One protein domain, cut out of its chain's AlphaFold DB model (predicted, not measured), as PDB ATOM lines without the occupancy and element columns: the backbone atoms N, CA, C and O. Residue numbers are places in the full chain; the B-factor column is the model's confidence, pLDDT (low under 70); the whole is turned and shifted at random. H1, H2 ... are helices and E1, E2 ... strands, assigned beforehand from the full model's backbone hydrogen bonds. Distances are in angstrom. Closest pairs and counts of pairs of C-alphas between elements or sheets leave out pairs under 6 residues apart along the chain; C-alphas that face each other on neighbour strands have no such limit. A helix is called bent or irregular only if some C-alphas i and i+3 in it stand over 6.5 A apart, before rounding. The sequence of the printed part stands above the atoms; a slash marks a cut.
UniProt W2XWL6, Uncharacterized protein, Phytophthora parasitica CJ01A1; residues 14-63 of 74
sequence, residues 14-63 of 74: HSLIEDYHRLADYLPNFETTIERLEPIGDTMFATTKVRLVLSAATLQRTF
ATOM      1  N   HIS A  14       5.138   1.470  -3.473       91.19
ATOM      2  CA  HIS A  14       4.344   2.679  -3.247       91.19
ATOM      3  C   HIS A  14       4.843   3.476  -2.037       91.19
ATOM      4  O   HIS A  14       5.140   4.657  -2.187       91.19
ATOM      5  N   SER A  15       5.024   2.810  -0.892       90.31
ATOM      6  CA  SER A  15       5.565   3.416   0.329       90.31
ATOM      7  C   SER A  15       6.961   3.999   0.087       90.31
ATOM      8  O   SER A  15       7.239   5.127   0.472       90.31
ATOM      9  N   LEU A  16       7.811   3.279  -0.657       91.19
ATOM     10  CA  LEU A  16       9.143   3.767  -1.027       91.19
ATOM     11  C   LEU A  16       9.089   5.049  -1.883       91.19
ATOM     12  O   LEU A  16       9.876   5.968  -1.678       91.19
ATOM     13  N   ILE A  17       8.173   5.127  -2.852       91.31
ATOM     14  CA  ILE A  17       8.001   6.331  -3.681       91.31
ATOM     15  C   ILE A  17       7.487   7.506  -2.839       91.31
ATOM     16  O   ILE A  17       7.955   8.630  -3.018       91.31
ATOM     17  N   GLU A  18       6.557   7.265  -1.911       91.75
ATOM     18  CA  GLU A  18       6.095   8.305  -0.984       91.75
ATOM     19  C   GLU A  18       7.227   8.846  -0.106       91.75
ATOM     20  O   GLU A  18       7.320  10.062   0.077       91.75
ATOM     21  N   ASP A  19       8.117   7.976   0.380       89.44
ATOM     22  CA  ASP A  19       9.304   8.381   1.138       89.44
ATOM     23  C   ASP A  19      10.199   9.315   0.304       89.44
ATOM     24  O   ASP A  19      10.593  10.387   0.773       89.44
ATOM     25  N   TYR A  20      10.447   8.980  -0.969       89.06
ATOM     26  CA  TYR A  20      11.223   9.841  -1.870       89.06
ATOM     27  C   TYR A  20      10.544  11.181  -2.170       89.06
ATOM     28  O   TYR A  20      11.234  12.200  -2.263       89.06
ATOM     29  N   HIS A  21       9.214  11.213  -2.293       90.31
ATOM     30  CA  HIS A  21       8.483  12.471  -2.460       90.31
ATOM     31  C   HIS A  21       8.642  13.381  -1.242       90.31
ATOM     32  O   HIS A  21       9.013  14.544  -1.395       90.31
ATOM     33  N   ARG A  22       8.458  12.843  -0.028       86.94
ATOM     34  CA  ARG A  22       8.661  13.614   1.210       86.94
ATOM     35  C   ARG A  22      10.093  14.133   1.302       86.94
ATOM     36  O   ARG A  22      10.304  15.295   1.644       86.94
ATOM     37  N   LEU A  23      11.079  13.301   0.964       85.81
ATOM     38  CA  LEU A  23      12.486  13.694   0.991       85.81
ATOM     39  C   LEU A  23      12.764  14.891   0.070       85.81
ATOM     40  O   LEU A  23      13.445  15.828   0.487       85.81
ATOM     41  N   ALA A  24      12.201  14.894  -1.141       84.62
ATOM     42  CA  ALA A  24      12.342  16.000  -2.086       84.62
ATOM     43  C   ALA A  24      11.704  17.307  -1.571       84.62
ATOM     44  O   ALA A  24      12.272  18.384  -1.767       84.62
ATOM     45  N   ASP A  25      10.572  17.223  -0.864       84.25
ATOM     46  CA  ASP A  25       9.879  18.394  -0.306       84.25
ATOM     47  C   ASP A  25      10.667  19.066   0.833       84.25
ATOM     48  O   ASP A  25      10.715  20.304   0.941       84.25
ATOM     49  N   TYR A  26      11.306  18.260   1.689       80.62
ATOM     50  CA  TYR A  26      12.117  18.756   2.804       80.62
ATOM     51  C   TYR A  26      13.528  19.171   2.371       80.62
ATOM     52  O   TYR A  26      14.068  20.153   2.890       80.62
ATOM     53  N   LEU A  27      14.127  18.447   1.423       85.19
ATOM     54  CA  LEU A  27      15.524  18.593   1.016       85.19
ATOM     55  C   LEU A  27      15.629  18.773  -0.512       85.19
ATOM     56  O   LEU A  27      16.076  17.869  -1.214       85.19
ATOM     57  N   PRO A  28      15.296  19.960  -1.055       79.81
ATOM     58  CA  PRO A  28      15.250  20.185  -2.506       79.81
ATOM     59  C   PRO A  28      16.612  20.053  -3.208       79.81
ATOM     60  O   PRO A  28      16.665  19.852  -4.414       79.81
ATOM     61  N   ASN A  29      17.714  20.151  -2.454       83.12
ATOM     62  CA  ASN A  29      19.086  19.993  -2.949       83.12
ATOM     63  C   ASN A  29      19.711  18.668  -2.474       83.12
ATOM     64  O   ASN A  29      20.913  18.611  -2.208       83.12
ATOM     65  N   PHE A  30      18.888  17.644  -2.246       87.31
ATOM     66  CA  PHE A  30      19.355  16.318  -1.869       87.31
ATOM     67  C   PHE A  30      19.953  15.609  -3.083       87.31
ATOM     68  O   PHE A  30      19.255  15.282  -4.040       87.31
ATOM     69  N   GLU A  31      21.251  15.344  -3.021       90.31
ATOM     70  CA  GLU A  31      21.979  14.607  -4.045       90.31
ATOM     71  C   GLU A  31      22.585  13.351  -3.423       90.31
ATOM     72  O   GLU A  31      23.250  13.406  -2.386       90.31
ATOM     73  N   THR A  32      22.376  12.207  -4.070       91.62
ATOM     74  CA  THR A  32      22.996  10.937  -3.684       91.62
ATOM     75  C   THR A  32      23.785  10.383  -4.854       91.62
ATOM     76  O   THR A  32      23.243  10.187  -5.940       91.62
ATOM     77  N   THR A  33      25.055  10.080  -4.611       95.56
ATOM     78  CA  THR A  33      25.939   9.435  -5.581       95.56
ATOM     79  C   THR A  33      26.339   8.067  -5.055       95.56
ATOM     80  O   THR A  33      26.737   7.932  -3.900       95.56
ATOM     81  N   ILE A  34      26.266   7.047  -5.906       96.44
ATOM     82  CA  ILE A  34      26.812   5.723  -5.599       96.44
ATOM     83  C   ILE A  34      28.328   5.787  -5.805       96.44
ATOM     84  O   ILE A  34      28.792   5.999  -6.922       96.44
ATOM     85  N   GLU A  35      29.098   5.620  -4.734       97.50
ATOM     86  CA  GLU A  35      30.564   5.584  -4.798       97.50
ATOM     87  C   GLU A  35      31.085   4.176  -5.080       97.50
ATOM     88  O   GLU A  35      32.095   4.002  -5.762       97.50
ATOM     89  N   ARG A  36      30.392   3.160  -4.560       96.69
ATOM     90  CA  ARG A  36      30.713   1.753  -4.795       96.69
ATOM     91  C   ARG A  36      29.438   0.931  -4.810       96.69
ATOM     92  O   ARG A  36      28.529   1.187  -4.025       96.69
ATOM     93  N   LEU A  37      29.393  -0.060  -5.684       97.25
ATOM     94  CA  LEU A  37      28.309  -1.023  -5.771       97.25
ATOM     95  C   LEU A  37      28.932  -2.410  -5.911       97.25
ATOM     96  O   LEU A  37      29.652  -2.660  -6.876       97.25
ATOM     97  N   GLU A  38      28.700  -3.283  -4.938       97.25
ATOM     98  CA  GLU A  38      29.349  -4.590  -4.851       97.25
ATOM     99  C   GLU A  38      28.337  -5.710  -4.557       97.25
ATOM    100  O   GLU A  38      27.480  -5.546  -3.684       97.25
ATOM    101  N   PRO A  39      28.391  -6.842  -5.282       96.25
ATOM    102  CA  PRO A  39      27.568  -8.004  -4.976       96.25
ATOM    103  C   PRO A  39      28.151  -8.785  -3.790       96.25
ATOM    104  O   PRO A  39      29.348  -9.066  -3.740       96.25
ATOM    105  N   ILE A  40      27.288  -9.196  -2.866       94.38
ATOM    106  CA  ILE A  40      27.590 -10.118  -1.769       94.38
ATOM    107  C   ILE A  40      26.543 -11.233  -1.811       94.38
ATOM    108  O   ILE A  40      25.420 -11.078  -1.327       94.38
ATOM    109  N   GLY A  41      26.908 -12.357  -2.437       94.44
ATOM    110  CA  GLY A  41      25.966 -13.434  -2.749       94.44
ATOM    111  C   GLY A  41      24.850 -12.927  -3.664       94.44
ATOM    112  O   GLY A  41      25.130 -12.328  -4.699       94.44
ATOM    113  N   ASP A  42      23.603 -13.110  -3.235       94.44
ATOM    114  CA  ASP A  42      22.409 -12.657  -3.964       94.44
ATOM    115  C   ASP A  42      21.995 -11.210  -3.619       94.44
ATOM    116  O   ASP A  42      20.924 -10.751  -4.014       94.44
ATOM    117  N   THR A  43      22.817 -10.479  -2.855       91.38
ATOM    118  CA  THR A  43      22.532  -9.102  -2.414       91.38
ATOM    119  C   THR A  43      23.469  -8.098  -3.077       91.38
ATOM    120  O   THR A  43      24.659  -8.356  -3.225       91.38
ATOM    121  N   MET A  44      22.956  -6.917  -3.424       94.50
ATOM    122  CA  MET A  44      23.770  -5.778  -3.860       94.50
ATOM    123  C   MET A  44      23.970  -4.798  -2.702       94.50
ATOM    124  O   MET A  44      22.997  -4.290  -2.148       94.50
ATOM    125  N   PHE A  45      25.223  -4.492  -2.370       95.12
ATOM    126  CA  PHE A  45      25.584  -3.470  -1.391       95.12
ATOM    127  C   PHE A  45      26.054  -2.205  -2.101       95.12
ATOM    128  O   PHE A  45      26.997  -2.232  -2.889       95.12
ATOM    129  N   ALA A  46      25.403  -1.082  -1.806       95.94
ATOM    130  CA  ALA A  46      25.798   0.229  -2.297       95.94
ATOM    131  C   ALA A  46      26.437   1.039  -1.163       95.94
ATOM    132  O   ALA A  46      25.852   1.197  -0.094       95.94
ATOM    133  N   THR A  47      27.622   1.591  -1.407       97.06
ATOM    134  CA  THR A  47      28.162   2.700  -0.616       97.06
ATOM    135  C   THR A  47      27.795   3.990  -1.327       97.06
ATOM    136  O   THR A  47      28.163   4.188  -2.487       97.06
ATOM    137  N   THR A  48      27.071   4.865  -0.641       96.25
ATOM    138  CA  THR A  48      26.607   6.132  -1.201       96.25
ATOM    139  C   THR A  48      27.207   7.315  -0.470       96.25
ATOM    140  O   THR A  48      27.284   7.323   0.758       96.25
ATOM    141  N   LYS A  49      27.528   8.361  -1.225       96.56
ATOM    142  CA  LYS A  49      27.808   9.686  -0.690       96.56
ATOM    143  C   LYS A  49      26.594  10.571  -0.885       96.56
ATOM    144  O   LYS A  49      26.119  10.751  -2.003       96.56
ATOM    145  N   VAL A  50      26.128  11.134   0.220       92.50
ATOM    146  CA  VAL A  50      24.996  12.053   0.245       92.50
ATOM    147  C   VAL A  50      25.522  13.470   0.424       92.50
ATOM    148  O   VAL A  50      26.332  13.739   1.315       92.50
ATOM    149  N   ARG A  51      25.056  14.383  -0.423       91.62
ATOM    150  CA  ARG A  51      25.246  15.822  -0.273       91.62
ATOM    151  C   ARG A  51      23.879  16.451  -0.049       91.62
ATOM    152  O   ARG A  51      22.961  16.270  -0.838       91.62
ATOM    153  N   LEU A  52      23.768  17.216   1.026       88.88
ATOM    154  CA  LEU A  52      22.591  18.016   1.324       88.88
ATOM    155  C   LEU A  52      23.030  19.370   1.872       88.88
ATOM    156  O   LEU A  52      24.067  19.482   2.529       88.88
ATOM    157  N   VAL A  53      22.238  20.402   1.591       86.62
ATOM    158  CA  VAL A  53      22.437  21.750   2.125       86.62
ATOM    159  C   VAL A  53      21.299  22.047   3.090       86.62
ATOM    160  O   VAL A  53      20.151  22.188   2.674       86.62
ATOM    161  N   LEU A  54      21.621  22.161   4.378       86.00
ATOM    162  CA  LEU A  54      20.669  22.605   5.394       86.00
ATOM    163  C   LEU A  54      20.559  24.131   5.341       86.00
ATOM    164  O   LEU A  54      21.355  24.847   5.944       86.00
ATOM    165  N   SER A  55      19.589  24.629   4.574       82.88
ATOM    166  CA  SER A  55      19.276  26.059   4.542       82.88
ATOM    167  C   SER A  55      18.438  26.475   5.757       82.88
ATOM    168  O   SER A  55      17.790  25.642   6.393       82.88
ATOM    169  N   ALA A  56      18.373  27.777   6.050       82.81
ATOM    170  CA  ALA A  56      17.442  28.295   7.056       82.81
ATOM    171  C   ALA A  56      15.983  27.914   6.739       82.81
ATOM    172  O   ALA A  56      15.245  27.533   7.640       82.81
ATOM    173  N   ALA A  57      15.591  27.925   5.459       78.44
ATOM    174  CA  ALA A  57      14.264  27.490   5.023       78.44
ATOM    175  C   ALA A  57      14.030  25.988   5.277       78.44
ATOM    176  O   ALA A  57      12.950  25.602   5.714       78.44
ATOM    177  N   THR A  58      15.047  25.147   5.056       79.94
ATOM    178  CA  THR A  58      15.018  23.715   5.400       79.94
ATOM    179  C   THR A  58      14.781  23.534   6.897       79.94
ATOM    180  O   THR A  58      13.860  22.829   7.293       79.94
ATOM    181  N   LEU A  59      15.548  24.238   7.737       80.00
ATOM    182  CA  LEU A  59      15.403  24.169   9.191       80.00
ATOM    183  C   LEU A  59      14.051  24.703   9.674       80.00
ATOM    184  O   LEU A  59      13.462  24.098  10.556       80.00
ATOM    185  N   GLN A  60      13.531  25.783   9.088       80.19
ATOM    186  CA  GLN A  60      12.204  26.316   9.419       80.19
ATOM    187  C   GLN A  60      11.076  25.357   9.019       80.19
ATOM    188  O   GLN A  60      10.098  25.235   9.748       80.19
ATOM    189  N   ARG A  61      11.200  24.650   7.890       75.62
ATOM    190  CA  ARG A  61      10.221  23.625   7.488       75.62
ATOM    191  C   ARG A  61      10.259  22.407   8.408       75.62
ATOM    192  O   ARG A  61       9.205  21.900   8.775       75.62
ATOM    193  N   THR A  62      11.453  21.941   8.776       75.44
ATOM    194  CA  THR A  62      11.624  20.772   9.655       75.44
ATOM    195  C   THR A  62      11.311  21.098  11.117       75.44
ATOM    196  O   THR A  62      10.745  20.275  11.830       75.44
ATOM    197  N   PHE A  63      11.638  22.311  11.565       78.94
ATOM    198  CA  PHE A  63      11.466  22.784  12.937       78.94
ATOM    199  C   PHE A  63      10.786  24.162  12.960       78.94
ATOM    200  O   PHE A  63      11.427  25.170  13.275       78.94
TER     201      PHE A  63
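What this domain is: This is residues 14 to 63 of the 74 residues of an uncharacterized protein of Phytophthora parasitica CJ01A1 (UniProt W2XWL6). A long hairpin of two antiparallel strands, E1 and E2, makes one arm of an open V, and the helix H1 makes the other, with the short helix H2 near the corner where the arms come together. The tip of the hairpin, residues 39 to 44, and residues 14 to 24 of H1 stick out free, and the contacts between the parts are few. The printed part has 50 residues with two named helices and two named strands, in the order H1, E1, E2, H2, of mixed class, helices and strands; the sheet's order is E1 - E2. It is only just loose, close to extended, with a radius of gyration of the C-alphas of 14.3 A, and only just flat, spanning 44 by 25 by 14 A.

Where its parts are: E1 is residues 31 to 40, 25.5 A from first to last C-alpha, and it bends by 55 degrees at residue 35. E2 is residues 43 to 51, 25.2 A long, beginning with C-alpha 43 at (22.532, -9.102, -2.414). H1 is residues 14 to 26, 18.9 A long, from C-alpha 14 at (4.344, 2.679, -3.247). H2 is residues 56 to 62, 9.9 A long, ending with C-alpha 62 at (11.624, 20.772, 9.655). Neither helix is bent or irregular.

How they stand to each other: E1 and E2 form a hairpin, antiparallel, with 159 degrees between their directions. The C-alphas of Ile 34 and Thr 48 face each other at 4.4 A. N 31 and O 51 are within hydrogen-bond range at 2.9 A, and so are N 47 and O 36 at 2.8 A. H1 is apart from E2, and H2 is apart from E1. H1 and H2 only just touch, with 3 pairs of C-alphas within 8 A, and H1 does so with residue 26 alone. Their closest C-alphas are those of Tyr 26 and Thr 58, 6.3 A apart. Their lines stand at a steep tilt of 36 degrees, only just beyond shallow, and they run opposite ways. In H1 and H2 every O i to N i+4 pair is within hydrogen-bond range.

The domain as a whole: The two C-alphas farthest apart are those of Gly 41 and Gln 60, 43.8 A. The first and last printed C-alphas, of His 14 and Phe 63, are 26.8 A apart. Without the stretches that stand free, the body has 33 residues and spans 38 by 12 by 12 A. The printed part has no cut, and the links H1 to E1, E1 to E2 and E2 to H2 are tight. The mean pLDDT of the printed part is 89.0, and no printed residue is under 70; H2 has a mean of 79.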